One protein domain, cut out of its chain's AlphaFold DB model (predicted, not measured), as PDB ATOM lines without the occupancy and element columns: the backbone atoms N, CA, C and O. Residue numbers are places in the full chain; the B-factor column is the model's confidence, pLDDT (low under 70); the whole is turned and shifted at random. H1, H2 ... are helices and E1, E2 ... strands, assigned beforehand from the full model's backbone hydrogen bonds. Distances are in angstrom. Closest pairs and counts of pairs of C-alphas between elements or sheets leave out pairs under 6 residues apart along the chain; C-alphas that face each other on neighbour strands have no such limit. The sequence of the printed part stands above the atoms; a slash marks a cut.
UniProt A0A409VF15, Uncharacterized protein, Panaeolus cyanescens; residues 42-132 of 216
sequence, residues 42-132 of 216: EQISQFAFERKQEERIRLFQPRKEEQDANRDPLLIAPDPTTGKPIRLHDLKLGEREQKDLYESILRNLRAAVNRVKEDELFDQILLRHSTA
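Overview. This is residues 42 to 132 of the 216 residues of an uncharacterized protein of Panaeolus cyanescens (UniProt A0A409VF15). The model is an open V: one limb is a thin string of two short helices, H1 and H2, joined by loops, the other is the single long helix H3, and near the corner between them sits a small hairpin of two strands, E1 and E2. No helix packs on another, and most of H3, residues 106 to 132, sticks out free. The printed part has 91 residues with three named helices and two named strands, in the order H1, H2, E1, E2, H3; the sheet E1 - E2 is antiparallel and the class is mostly helix. The whole is extended, with a radius of gyration of the C-alphas of 23.6 A, and flat, spanning 66 by 59 by 17 A.

Arrangement. H1, residues 46 to 56, is apart from H2, residues 64 to 69. E1, residues 76 to 78, and E2, residues 85 to 87, form a hairpin of antiparallel neighbour strands at 133 degrees. The C-alphas of Pro 78 and Pro 85 face each other at 4.6 A; N 86 and O 77 are within hydrogen-bond range at 3.0 A, as are N 77 and O 86 at 3.2 A. H3, residues 95 to 132, is apart from H1, H2 and E1. In H1, H2 and H3 every O i to N i+4 pair is within hydrogen-bond range.

Along the chain. H1 begins at C-alpha 46, (-6.005, -54.895, -3.254), and is 15.2 A long; H2 measures 8.6 A, E1 6.6 A and E2 6.9 A. H3 runs 55.2 A from C-alpha 95, (26.971, -19.981, -38.880), to C-alpha 132, (53.274, -35.692, 7.044).

Size, cuts and confidence. The C-alphas of Glu 42 and Ala 132, the two farthest apart, are 69.2 A from each other. The printed part has no cut, and its four links between named elements are short. The mean pLDDT of the printed part is 81.1; residues 72 to 80, 85, 88 to 91, 93 and 129 to 132 are under 70.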
ATOM      1  N   GLU A  42     -12.183 -53.469   3.195       79.88
ATOM      2  CA  GLU A  42     -13.594 -53.160   2.927       79.88
ATOM      3  C   GLU A  42     -13.791 -51.911   2.048       79.88
ATOM      4  O   GLU A  42     -14.838 -51.755   1.420       79.88
ATOM      5  N   GLN A  43     -12.805 -51.007   1.997       80.50
ATOM      6  CA  GLN A  43     -12.922 -49.701   1.332       80.50
ATOM      7  C   GLN A  43     -12.148 -49.603   0.027       80.50
ATOM      8  O   GLN A  43     -12.495 -48.793  -0.837       80.50
ATOM      9  N   ILE A  44     -11.095 -50.403  -0.124       86.38
ATOM     10  CA  ILE A  44     -10.210 -50.336  -1.277       86.38
ATOM     11  C   ILE A  44      -9.895 -51.745  -1.771       86.38
ATOM     12  O   ILE A  44      -9.681 -52.666  -0.993       86.38
ATOM     13  N   SER A  45      -9.877 -51.928  -3.091       91.81
ATOM     14  CA  SER A  45      -9.419 -53.189  -3.669       91.81
ATOM     15  C   SER A  45      -7.911 -53.337  -3.480       91.81
ATOM     16  O   SER A  45      -7.182 -52.344  -3.493       91.81
ATOM     17  N   GLN A  46      -7.431 -54.581  -3.396       88.56
ATOM     18  CA  GLN A  46      -6.005 -54.895  -3.254       88.56
ATOM     19  C   GLN A  46      -5.125 -54.119  -4.248       88.56
ATOM     20  O   GLN A  46      -4.151 -53.481  -3.864       88.56
ATOM     21  N   PHE A  47      -5.522 -54.089  -5.522       90.88
ATOM     22  CA  PHE A  47      -4.797 -53.367  -6.570       90.88
ATOM     23  C   PHE A  47      -4.711 -51.854  -6.308       90.88
ATOM     24  O   PHE A  47      -3.683 -51.220  -6.544       90.88
ATOM     25  N   ALA A  48      -5.797 -51.251  -5.822       90.06
ATOM     26  CA  ALA A  48      -5.818 -49.825  -5.524       90.06
ATOM     27  C   ALA A  48      -5.019 -49.496  -4.251       90.06
ATOM     28  O   ALA A  48      -4.374 -48.446  -4.197       90.06
ATOM     29  N   PHE A  49      -5.001 -50.400  -3.268       90.50
ATOM     30  CA  PHE A  49      -4.133 -50.293  -2.097       90.50
ATOM     31  C   PHE A  49      -2.655 -50.358  -2.490       90.50
ATOM     32  O   PHE A  49      -1.887 -49.470  -2.122       90.50
ATOM     33  N   GLU A  50      -2.266 -51.351  -3.291       91.62
ATOM     34  CA  GLU A  50      -0.895 -51.507  -3.789       91.62
ATOM     35  C   GLU A  50      -0.439 -50.257  -4.536       91.62
ATOM     36  O   GLU A  50       0.579 -49.668  -4.175       91.62
ATOM     37  N   ARG A  51      -1.254 -49.757  -5.471       91.62
ATOM     38  CA  ARG A  51      -0.957 -48.520  -6.201       91.62
ATOM     39  C   ARG A  51      -0.760 -47.317  -5.270       91.62
ATOM     40  O   ARG A  51       0.137 -46.505  -5.494       91.62
ATOM     41  N   LYS A  52      -1.579 -47.189  -4.220       90.94
ATOM     42  CA  LYS A  52      -1.447 -46.119  -3.218       90.94
ATOM     43  C   LYS A  52      -0.137 -46.242  -2.437       90.94
ATOM     44  O   LYS A  52       0.514 -45.229  -2.177       90.94
ATOM     45  N   GLN A  53       0.262 -47.459  -2.067       91.19
ATOM     46  CA  GLN A  53       1.536 -47.686  -1.380       91.19
ATOM     47  C   GLN A  53       2.726 -47.429  -2.305       91.19
ATOM     48  O   GLN A  53       3.669 -46.756  -1.893       91.19
ATOM     49  N   GLU A  54       2.664 -47.875  -3.561       93.06
ATOM     50  CA  GLU A  54       3.673 -47.604  -4.592       93.06
ATOM     51  C   GLU A  54       3.861 -46.101  -4.831       93.06
ATOM     52  O   GLU A  54       4.993 -45.616  -4.934       93.06
ATOM     53  N   GLU A  55       2.765 -45.339  -4.861       91.06
ATOM     54  CA  GLU A  55       2.801 -43.881  -4.959       91.06
ATOM     55  C   GLU A  55       3.394 -43.241  -3.696       91.06
ATOM     56  O   GLU A  55       4.228 -42.335  -3.788       91.06
ATOM     57  N   ARG A  56       3.038 -43.752  -2.510       89.44
ATOM     58  CA  ARG A  56       3.557 -43.273  -1.220       89.44
ATOM     59  C   ARG A  56       5.069 -43.454  -1.101       89.44
ATOM     60  O   ARG A  56       5.750 -42.538  -0.638       89.44
ATOM     61  N   ILE A  57       5.592 -44.602  -1.529       91.56
ATOM     62  CA  ILE A  57       7.041 -44.870  -1.566       91.56
ATOM     63  C   ILE A  57       7.715 -44.293  -2.815       91.56
ATOM     64  O   ILE A  57       8.938 -44.357  -2.928       91.56
ATOM     65  N   ARG A  58       6.932 -43.704  -3.729       90.50
ATOM     66  CA  ARG A  58       7.386 -43.065  -4.969       90.50
ATOM     67  C   ARG A  58       8.197 -44.003  -5.863       90.50
ATOM     68  O   ARG A  58       9.161 -43.570  -6.488       90.50
ATOM     69  N   LEU A  59       7.793 -45.273  -5.954       87.50
ATOM     70  CA  LEU A  59       8.556 -46.312  -6.661       87.50
ATOM     71  C   LEU A  59       8.812 -45.970  -8.140       87.50
ATOM     72  O   LEU A  59       9.857 -46.310  -8.681       87.50
ATOM     73  N   PHE A  60       7.872 -45.263  -8.776       86.81
ATOM     74  CA  PHE A  60       7.949 -44.860 -10.186       86.81
ATOM     75  C   PHE A  60       8.430 -43.421 -10.401       86.81
ATOM     76  O   PHE A  60       8.407 -42.934 -11.531       86.81
ATOM     77  N   GLN A  61       8.820 -42.707  -9.341       90.12
ATOM     78  CA  GLN A  61       9.392 -41.375  -9.504       90.12
ATOM     79  C   GLN A  61      10.906 -41.497  -9.685       90.12
ATOM     80  O   GLN A  61      11.555 -42.164  -8.876       90.12
ATOM     81  N   PRO A  62      11.485 -40.846 -10.710       89.75
ATOM     82  CA  PRO A  62      12.926 -40.857 -10.902       89.75
ATOM     83  C   PRO A  62      13.603 -40.241  -9.685       89.75
ATOM     84  O   PRO A  62      13.113 -39.249  -9.118       89.75
ATOM     85  N   ARG A  63      14.738 -40.817  -9.291       88.38
ATOM     86  CA  ARG A  63      15.529 -40.271  -8.185       88.38
ATOM     87  C   ARG A  63      16.040 -38.881  -8.535       88.38
ATOM     88  O   ARG A  63      16.093 -38.498  -9.700       88.38
ATOM     89  N   LYS A  64      16.440 -38.111  -7.524       86.44
ATOM     90  CA  LYS A  64      16.937 -36.750  -7.745       86.44
ATOM     91  C   LYS A  64      18.153 -36.746  -8.678       86.44
ATOM     92  O   LYS A  64      18.221 -35.920  -9.577       86.44
ATOM     93  N   GLU A  65      19.047 -37.717  -8.523       84.06
ATOM     94  CA  GLU A  65      20.230 -37.868  -9.371       84.06
ATOM     95  C   GLU A  65      19.846 -38.186 -10.821       84.06
ATOM     96  O   GLU A  65      20.444 -37.663 -11.754       84.06
ATOM     97  N   GLU A  66      18.812 -39.003 -11.021       85.19
ATOM     98  CA  GLU A  66      18.286 -39.329 -12.350       85.19
ATOM     99  C   GLU A  66      17.577 -38.128 -12.980       85.19
ATOM    100  O   GLU A  66      17.687 -37.911 -14.182       85.19
ATOM    101  N   GLN A  67      16.875 -37.314 -12.187       84.69
ATOM    102  CA  GLN A  67      16.287 -36.055 -12.653       84.69
ATOM    103  C   GLN A  67      17.368 -35.057 -13.079       84.69
ATOM    104  O   GLN A  67      17.218 -34.395 -14.106       84.69
ATOM    105  N   ASP A  68      18.462 -34.973 -12.320       79.38
ATOM    106  CA  ASP A  68      19.600 -34.114 -12.637       79.38
ATOM    107  C   ASP A  68      20.389 -34.634 -13.850       79.38
ATOM    108  O   ASP A  68      20.839 -33.834 -14.666       79.38
ATOM    109  N   ALA A  69      20.498 -35.952 -14.034       80.06
ATOM    110  CA  ALA A  69      21.110 -36.554 -15.222       80.06
ATOM    111  C   ALA A  69      20.229 -36.427 -16.479       80.06
ATOM    112  O   ALA A  69      20.745 -36.272 -17.583       80.06
ATOM    113  N   ASN A  70      18.902 -36.466 -16.317       77.44
ATOM    114  CA  ASN A  70      17.934 -36.269 -17.399       77.44
ATOM    115  C   ASN A  70      17.734 -34.793 -17.770       77.44
ATOM    116  O   ASN A  70      17.037 -34.501 -18.746       77.44
ATOM    117  N   ARG A  71      18.312 -33.845 -17.017       72.19
ATOM    118  CA  ARG A  71      18.387 -32.461 -17.483       72.19
ATOM    119  C   ARG A  71      19.257 -32.434 -18.730       72.19
ATOM    120  O   ARG A  71      20.469 -32.611 -18.656       72.19
ATOM    121  N   ASP A  72      18.614 -32.152 -19.860       64.44
ATOM    122  CA  ASP A  72      19.287 -31.694 -21.073       64.44
ATOM    123  C   ASP A  72      20.309 -30.626 -20.655       64.44
ATOM    124  O   ASP A  72      19.914 -29.729 -19.895       64.44
ATOM    125  N   PRO A  73      21.603 -30.731 -21.023       66.25
ATOM    126  CA  PRO A  73      22.580 -29.699 -20.713       66.25
ATOM    127  C   PRO A  73      22.025 -28.375 -21.224       66.25
ATOM    128  O   PRO A  73      22.019 -28.110 -22.422       66.25
ATOM    129  N   LEU A  74      21.487 -27.580 -20.294       61.94
ATOM    130  CA  LEU A  74      20.752 -26.349 -20.541       61.94
ATOM    131  C   LEU A  74      21.719 -25.313 -21.099       61.94
ATOM    132  O   LEU A  74      22.134 -24.381 -20.412       61.94
ATOM    133  N   LEU A  75      22.071 -25.459 -22.366       63.56
ATOM    134  CA  LEU A  75      22.691 -24.412 -23.132       63.56
ATOM    135  C   LEU A  75      21.558 -23.454 -23.516       63.56
ATOM    136  O   LEU A  75      21.013 -23.458 -24.617       63.56
ATOM    137  N   ILE A  76      21.107 -22.703 -22.518       66.25
ATOM    138  CA  ILE A  76      20.148 -21.629 -22.692       66.25
ATOM    139  C   ILE A  76      20.958 -20.444 -23.195       66.25
ATOM    140  O   ILE A  76      21.761 -19.875 -22.452       66.25
ATOM    141  N   ALA A  77      20.759 -20.086 -24.456       66.31
ATOM    142  CA  ALA A  77      21.274 -18.840 -24.991       66.31
ATOM    143  C   ALA A  77      20.138 -17.804 -25.002       66.31
ATOM    144  O   ALA A  77      18.970 -18.159 -25.215       66.31
ATOM    145  N   PRO A  78      20.434 -16.526 -24.725       67.56
ATOM    146  CA  PRO A  78      19.460 -15.470 -24.933       67.56
ATOM    147  C   PRO A  78      19.140 -15.383 -26.428       67.56
ATOM    148  O   PRO A  78      20.042 -15.348 -27.263       67.56
ATOM    149  N   ASP A  79      17.854 -15.354 -26.758       69.69
ATOM    150  CA  ASP A  79      17.380 -15.064 -28.107       69.69
ATOM    151  C   ASP A  79      17.959 -13.716 -28.560       69.69
ATOM    152  O   ASP A  79      17.736 -12.714 -27.868       69.69
ATOM    153  N   PRO A  80      18.669 -13.645 -29.699       66.06
ATOM    154  CA  PRO A  80      19.228 -12.390 -30.188       66.06
ATOM    155  C   PRO A  80      18.145 -11.344 -30.493       66.06
ATOM    156  O   PRO A  80      18.429 -10.149 -30.478       66.06
ATOM    157  N   THR A  81      16.906 -11.771 -30.751       70.44
ATOM    158  CA  THR A  81      15.802 -10.874 -31.121       70.44
ATOM    159  C   THR A  81      14.936 -10.469 -29.932       70.44
ATOM    160  O   THR A  81      14.580  -9.300 -29.792       70.44
ATOM    161  N   THR A  82      14.614 -11.421 -29.057       73.25
ATOM    162  CA  THR A  82      13.654 -11.210 -27.962       73.25
ATOM    163  C   THR A  82      14.330 -11.101 -26.589       73.25
ATOM    164  O   THR A  82      13.670 -10.757 -25.609       73.25
ATOM    165  N   GLY A  83      15.622 -11.437 -26.471       71.62
ATOM    166  CA  GLY A  83      16.358 -11.487 -25.199       71.62
ATOM    167  C   GLY A  83      15.858 -12.559 -24.222       71.62
ATOM    168  O   GLY A  83      16.315 -12.632 -23.081       71.62
ATOM    169  N   LYS A  84      14.897 -13.389 -24.641       76.06
ATOM    170  CA  LYS A  84      14.330 -14.461 -23.824       76.06
ATOM    171  C   LYS A  84      15.249 -15.681 -23.853       76.06
ATOM    172  O   LYS A  84      15.840 -15.957 -24.891       76.06
ATOM    173  N   PRO A  85      15.355 -16.432 -22.750       68.00
ATOM    174  CA  PRO A  85      16.092 -17.688 -22.742       68.00
ATOM    175  C   PRO A  85      15.429 -18.689 -23.700       68.00
ATOM    176  O   PRO A  85      14.293 -19.102 -23.465       68.00
ATOM    177  N   ILE A  86      16.127 -19.072 -24.771       73.19
ATOM    178  CA  ILE A  86      15.688 -20.113 -25.712       73.19
ATOM    179  C   ILE A  86      16.685 -21.276 -25.649       73.19
ATOM    180  O   ILE A  86      17.879 -21.092 -25.400       73.19
ATOM    181  N   ARG A  87      16.185 -22.503 -25.827       70.12
ATOM    182  CA  ARG A  87      17.034 -23.698 -25.910       70.12
ATOM    183  C   ARG A  87      17.873 -23.628 -27.176       70.12
ATOM    184  O   ARG A  87      17.341 -23.342 -28.243       70.12
ATOM    185  N   LEU A  88      19.156 -23.957 -27.081       68.25
ATOM    186  CA  LEU A  88      20.073 -23.889 -28.219       68.25
ATOM    187  C   LEU A  88      19.593 -24.655 -29.460       68.25
ATOM    188  O   LEU A  88      19.808 -24.194 -30.573       68.25
ATOM    189  N   HIS A  89      18.906 -25.787 -29.278       66.06
ATOM    190  CA  HIS A  89      18.388 -26.593 -30.388       66.06
ATOM    191  C   HIS A  89      17.201 -25.934 -31.124       66.06
ATOM    192  O   HIS A  89      16.960 -26.217 -32.298       66.06
ATOM    193  N   ASP A  90      16.472 -25.040 -30.457       68.75
ATOM    194  CA  ASP A  90      15.335 -24.313 -31.039       68.75
ATOM    195  C   ASP A  90      15.774 -22.992 -31.695       68.75
ATOM    196  O   ASP A  90      15.006 -22.322 -32.391       68.75
ATOM    197  N   LEU A  91      17.029 -22.609 -31.468       69.88
ATOM    198  CA  LEU A  91      17.603 -21.328 -31.833       69.88
ATOM    199  C   LEU A  91      18.233 -21.461 -33.226       69.88
ATOM    200  O   LEU A  91      19.252 -22.121 -33.424       69.88
ATOM    201  N   LYS A  92      17.600 -20.845 -34.230       71.44
ATOM    202  CA  LYS A  92      18.149 -20.757 -35.591       71.44
ATOM    203  C   LYS A  92      19.273 -19.714 -35.622       71.44
ATOM    204  O   LYS A  92      19.040 -18.586 -36.043       71.44
ATOM    205  N   LEU A  93      20.461 -20.078 -35.138       69.00
ATOM    206  CA  LEU A  93      21.647 -19.217 -35.211       69.00
ATOM    207  C   LEU A  93      22.221 -19.202 -36.627       69.00
ATOM    208  O   LEU A  93      22.172 -20.201 -37.350       69.00
ATOM    209  N   GLY A  94      22.825 -18.075 -37.002       74.94
ATOM    210  CA  GLY A  94      23.711 -18.035 -38.163       74.94
ATOM    211  C   GLY A  94      25.017 -18.804 -37.909       74.94
ATOM    212  O   GLY A  94      25.434 -18.997 -36.768       74.94
ATOM    213  N   GLU A  95      25.726 -19.190 -38.977       77.56
ATOM    214  CA  GLU A  95      26.971 -19.981 -38.880       77.56
ATOM    215  C   GLU A  95      28.064 -19.333 -38.010       77.56
ATOM    216  O   GLU A  95      28.881 -20.033 -37.412       77.56
ATOM    217  N   ARG A  96      28.114 -17.996 -37.953       79.75
ATOM    218  CA  ARG A  96      29.091 -17.259 -37.133       79.75
ATOM    219  C   ARG A  96      28.756 -17.342 -35.648       79.75
ATOM    220  O   ARG A  96      29.599 -17.738 -34.857       79.75
ATOM    221  N   GLU A  97      27.509 -17.059 -35.295       76.62
ATOM    222  CA  GLU A  97      27.037 -17.085 -33.908       76.62
ATOM    223  C   GLU A  97      27.138 -18.497 -33.318       76.62
ATOM    224  O   GLU A  97      27.490 -18.671 -32.153       76.62
ATOM    225  N   GLN A  98      26.894 -19.525 -34.138       75.94
ATOM    226  CA  GLN A  98      27.058 -20.918 -33.728       75.94
ATOM    227  C   GLN A  98      28.520 -21.258 -33.396       75.94
ATOM    228  O   GLN A  98      28.770 -21.995 -32.439       75.94
ATOM    229  N   LYS A  99      29.489 -20.715 -34.147       82.00
ATOM    230  CA  LYS A  99      30.922 -20.890 -33.861       82.00
ATOM    231  C   LYS A  99      31.324 -20.190 -32.568       82.00
ATOM    232  O   LYS A  99      31.955 -20.822 -31.726       82.00
ATOM    233  N   ASP A 100      30.895 -18.947 -32.375       81.88
ATOM    234  CA  ASP A 100      31.207 -18.179 -31.162       81.88
ATOM    235  C   ASP A 100      30.645 -18.863 -29.905       81.88
ATOM    236  O   ASP A 100      31.307 -18.979 -28.869       81.88
ATOM    237  N   LEU A 101      29.424 -19.392 -30.009       80.88
ATOM    238  CA  LEU A 101      28.780 -20.141 -28.938       80.88
ATOM    239  C   LEU A 101      29.498 -21.463 -28.653       80.88
ATOM    240  O   LEU A 101      29.725 -21.800 -27.491       80.88
ATOM    241  N   TYR A 102      29.906 -22.186 -29.695       83.38
ATOM    242  CA  TYR A 102      30.694 -23.409 -29.558       83.38
ATOM    243  C   TYR A 102      32.039 -23.152 -28.864       83.38
ATOM    244  O   TYR A 102      32.408 -23.879 -27.939       83.38
ATOM    245  N   GLU A 103      32.751 -22.091 -29.247       87.62
ATOM    246  CA  GLU A 103      34.006 -21.701 -28.598       87.62
ATOM    247  C   GLU A 103      33.801 -21.327 -27.125       87.62
ATOM    248  O   GLU A 103      34.577 -21.755 -26.264       87.62
ATOM    249  N   SER A 104      32.727 -20.594 -26.816       83.88
ATOM    250  CA  SER A 104      32.333 -20.265 -25.442       83.88
ATOM    251  C   SER A 104      32.062 -21.522 -24.606       83.88
ATOM    252  O   SER A 104      32.592 -21.667 -23.500       83.88
ATOM    253  N   ILE A 105      31.311 -22.480 -25.156       84.75
ATOM    254  CA  ILE A 105      31.017 -23.762 -24.499       84.75
ATOM    255  C   ILE A 105      32.308 -24.533 -24.225       84.75
ATOM    256  O   ILE A 105      32.533 -24.971 -23.096       84.75
ATOM    257  N   LEU A 106      33.186 -24.664 -25.224       89.62
ATOM    258  CA  LEU A 106      34.468 -25.347 -25.055       89.62
ATOM    259  C   LEU A 106      35.346 -24.673 -24.003       89.62
ATOM    260  O   LEU A 106      35.996 -25.359 -23.213       89.62
ATOM    261  N   ARG A 107      35.374 -23.339 -23.974       90.06
ATOM    262  CA  ARG A 107      36.118 -22.579 -22.967       90.06
ATOM    263  C   ARG A 107      35.594 -22.865 -21.561       90.06
ATOM    264  O   ARG A 107      36.398 -23.148 -20.674       90.06
ATOM    265  N   ASN A 108      34.278 -22.833 -21.371       86.56
ATOM    266  CA  ASN A 108      33.650 -23.116 -20.080       86.56
ATOM    267  C   ASN A 108      33.901 -24.560 -19.638       86.56
ATOM    268  O   ASN A 108      34.242 -24.798 -18.481       86.56
ATOM    269  N   LEU A 109      33.812 -25.516 -20.564       90.19
ATOM    270  CA  LEU A 109      34.074 -26.922 -20.276       90.19
ATOM    271  C   LEU A 109      35.539 -27.155 -19.882       90.19
ATOM    272  O   LEU A 109      35.808 -27.836 -18.897       90.19
ATOM    273  N   ARG A 110      36.494 -26.529 -20.582       92.94
ATOM    274  CA  ARG A 110      37.918 -26.567 -20.200       92.94
ATOM    275  C   ARG A 110      38.155 -25.956 -18.818       92.94
ATOM    276  O   ARG A 110      38.923 -26.516 -18.042       92.94
ATOM    277  N   ALA A 111      37.491 -24.847 -18.497       90.94
ATOM    278  CA  ALA A 111      37.591 -24.219 -17.182       90.94
ATOM    279  C   ALA A 111      37.030 -25.122 -16.070       90.94
ATOM    280  O   ALA A 111      37.674 -25.288 -15.037       90.94
ATOM    281  N   ALA A 112      35.875 -25.754 -16.296       89.56
ATOM    282  CA  ALA A 112      35.282 -26.693 -15.348       89.56
ATOM    283  C   ALA A 112      36.177 -27.921 -15.115       89.56
ATOM    284  O   ALA A 112      36.394 -28.311 -13.973       89.56
ATOM    285  N   VAL A 113      36.758 -28.487 -16.178       94.12
ATOM    286  CA  VAL A 113      37.717 -29.600 -16.067       94.12
ATOM    287  C   VAL A 113      38.962 -29.188 -15.284       94.12
ATOM    288  O   VAL A 113      39.441 -29.959 -14.459       94.12
ATOM    289  N   ASN A 114      39.490 -27.986 -15.518       94.75
ATOM    290  CA  ASN A 114      40.637 -27.493 -14.755       94.75
ATOM    291  C   ASN A 114      40.301 -27.335 -13.273       94.75
ATOM    292  O   ASN A 114      41.093 -27.755 -12.444       94.75
ATOM    293  N   ARG A 115      39.108 -26.829 -12.947       93.56
ATOM    294  CA  ARG A 115      38.644 -26.735 -11.561       93.56
ATOM    295  C   ARG A 115      38.581 -28.103 -10.881       93.56
ATOM    296  O   ARG A 115      39.094 -28.243  -9.786       93.56
ATOM    297  N   VAL A 116      38.026 -29.118 -11.548       94.38
ATOM    298  CA  VAL A 116      37.992 -30.486 -10.995       94.38
ATOM    299  C   VAL A 116      39.406 -31.019 -10.759       94.38
ATOM    300  O   VAL A 116      39.670 -31.602  -9.718       94.38
ATOM    301  N   LYS A 117      40.340 -30.770 -11.683       93.94
ATOM    302  CA  LYS A 117      41.749 -31.153 -11.496       93.94
ATOM    303  C   LYS A 117      42.417 -30.411 -10.337       93.94
ATOM    304  O   LYS A 117      43.252 -30.990  -9.655       93.94
ATOM    305  N   GLU A 118      42.102 -29.132 -10.149       93.50
ATOM    306  CA  GLU A 118      42.596 -28.331  -9.025       93.50
ATOM    307  C   GLU A 118      42.037 -28.845  -7.697       93.50
ATOM    308  O   GLU A 118      42.805 -28.988  -6.750       93.50
ATOM    309  N   ASP A 119      40.748 -29.186  -7.651       92.31
ATOM    310  CA  ASP A 119      40.098 -29.785  -6.484       92.31
ATOM    311  C   ASP A 119      40.720 -31.165  -6.165       92.31
ATOM    312  O   ASP A 119      41.081 -31.429  -5.021       92.31
ATOM    313  N   GLU A 120      40.968 -32.013  -7.172       91.31
ATOM    314  CA  GLU A 120      41.664 -33.302  -6.999       91.31
ATOM    315  C   GLU A 120      43.109 -33.130  -6.501       91.31
ATOM    316  O   GLU A 120      43.565 -33.864  -5.619       91.31
ATOM    317  N   LEU A 121      43.847 -32.158  -7.046       91.75
ATOM    318  CA  LEU A 121      45.203 -31.842  -6.593       91.75
ATOM    319  C   LEU A 121      45.184 -31.317  -5.153       91.75
ATOM    320  O   LEU A 121      46.043 -31.689  -4.351       91.75
ATOM    321  N   PHE A 122      44.209 -30.468  -4.825       90.50
ATOM    322  CA  PHE A 122      44.002 -29.960  -3.477       90.50
ATOM    323  C   PHE A 122      43.720 -31.104  -2.506       90.50
ATOM    324  O   PHE A 122      44.385 -31.170  -1.480       90.50
ATOM    325  N   ASP A 123      42.843 -32.043  -2.850       88.50
ATOM    326  CA  ASP A 123      42.551 -33.222  -2.026       88.50
ATOM    327  C   ASP A 123      43.766 -34.152  -1.892       88.50
ATOM    328  O   ASP A 123      44.007 -34.731  -0.828       88.50
ATOM    329  N   GLN A 124      44.591 -34.276  -2.934       86.44
ATOM    330  CA  GLN A 124      45.824 -35.060  -2.873       86.44
ATOM    331  C   GLN A 124      46.870 -34.418  -1.947       86.44
ATOM    332  O   GLN A 124      47.503 -35.115  -1.146       86.44
ATOM    333  N   ILE A 125      47.058 -33.098  -2.039       84.00
ATOM    334  CA  ILE A 125      47.911 -32.324  -1.122       84.00
ATOM    335  C   ILE A 125      47.343 -32.434   0.302       84.00
ATOM    336  O   ILE A 125      48.085 -32.783   1.224       84.00
ATOM    337  N   LEU A 126      46.023 -32.260   0.393       85.81
ATOM    338  CA  LEU A 126      45.050 -32.659   1.410       85.81
ATOM    339  C   LEU A 126      45.512 -33.823   2.308       85.81
ATOM    340  O   LEU A 126      45.907 -33.760   3.474       85.81
ATOM    341  N   LEU A 127      45.483 -34.975   1.649       80.88
ATOM    342  CA  LEU A 127      45.801 -36.281   2.200       80.88
ATOM    343  C   LEU A 127      47.292 -36.413   2.515       80.88
ATOM    344  O   LEU A 127      47.647 -36.914   3.584       80.88
ATOM    345  N   ARG A 128      48.178 -35.914   1.648       72.62
ATOM    346  CA  ARG A 128      49.630 -36.031   1.845       72.62
ATOM    347  C   ARG A 128      50.118 -35.283   3.084       72.62
ATOM    348  O   ARG A 128      50.961 -35.799   3.819       72.62
ATOM    349  N   HIS A 129      49.602 -34.089   3.359       61.50
ATOM    350  CA  HIS A 129      50.011 -33.366   4.561       61.50
ATOM    351  C   HIS A 129      49.392 -33.955   5.836       61.50
ATOM    352  O   HIS A 129      49.981 -33.827   6.906       61.50
ATOM    353  N   SER A 130      48.247 -34.648   5.744       59.97
ATOM    354  CA  SER A 130      47.703 -35.401   6.884       59.97
ATOM    355  C   SER A 130      48.626 -36.561   7.288       59.97
ATOM    356  O   SER A 130      48.781 -36.843   8.473       59.97
ATOM    357  N   THR A 131      49.335 -37.162   6.322       56.44
ATOM    358  CA  THR A 131      50.362 -38.184   6.580       56.44
ATOM    359  C   THR A 131      51.727 -37.613   6.972       56.44
ATOM    360  O   THR A 131      52.517 -38.323   7.586       56.44
ATOM    361  N   ALA A 132      52.001 -36.333   6.696       53.94
ATOM    362  CA  ALA A 132      53.274 -35.692   7.044       53.94
ATOM    363  C   ALA A 132      53.484 -35.526   8.564       53.94
ATOM    364  O   ALA A 132      54.613 -35.366   9.009       53.94
TER     365      ALA A 132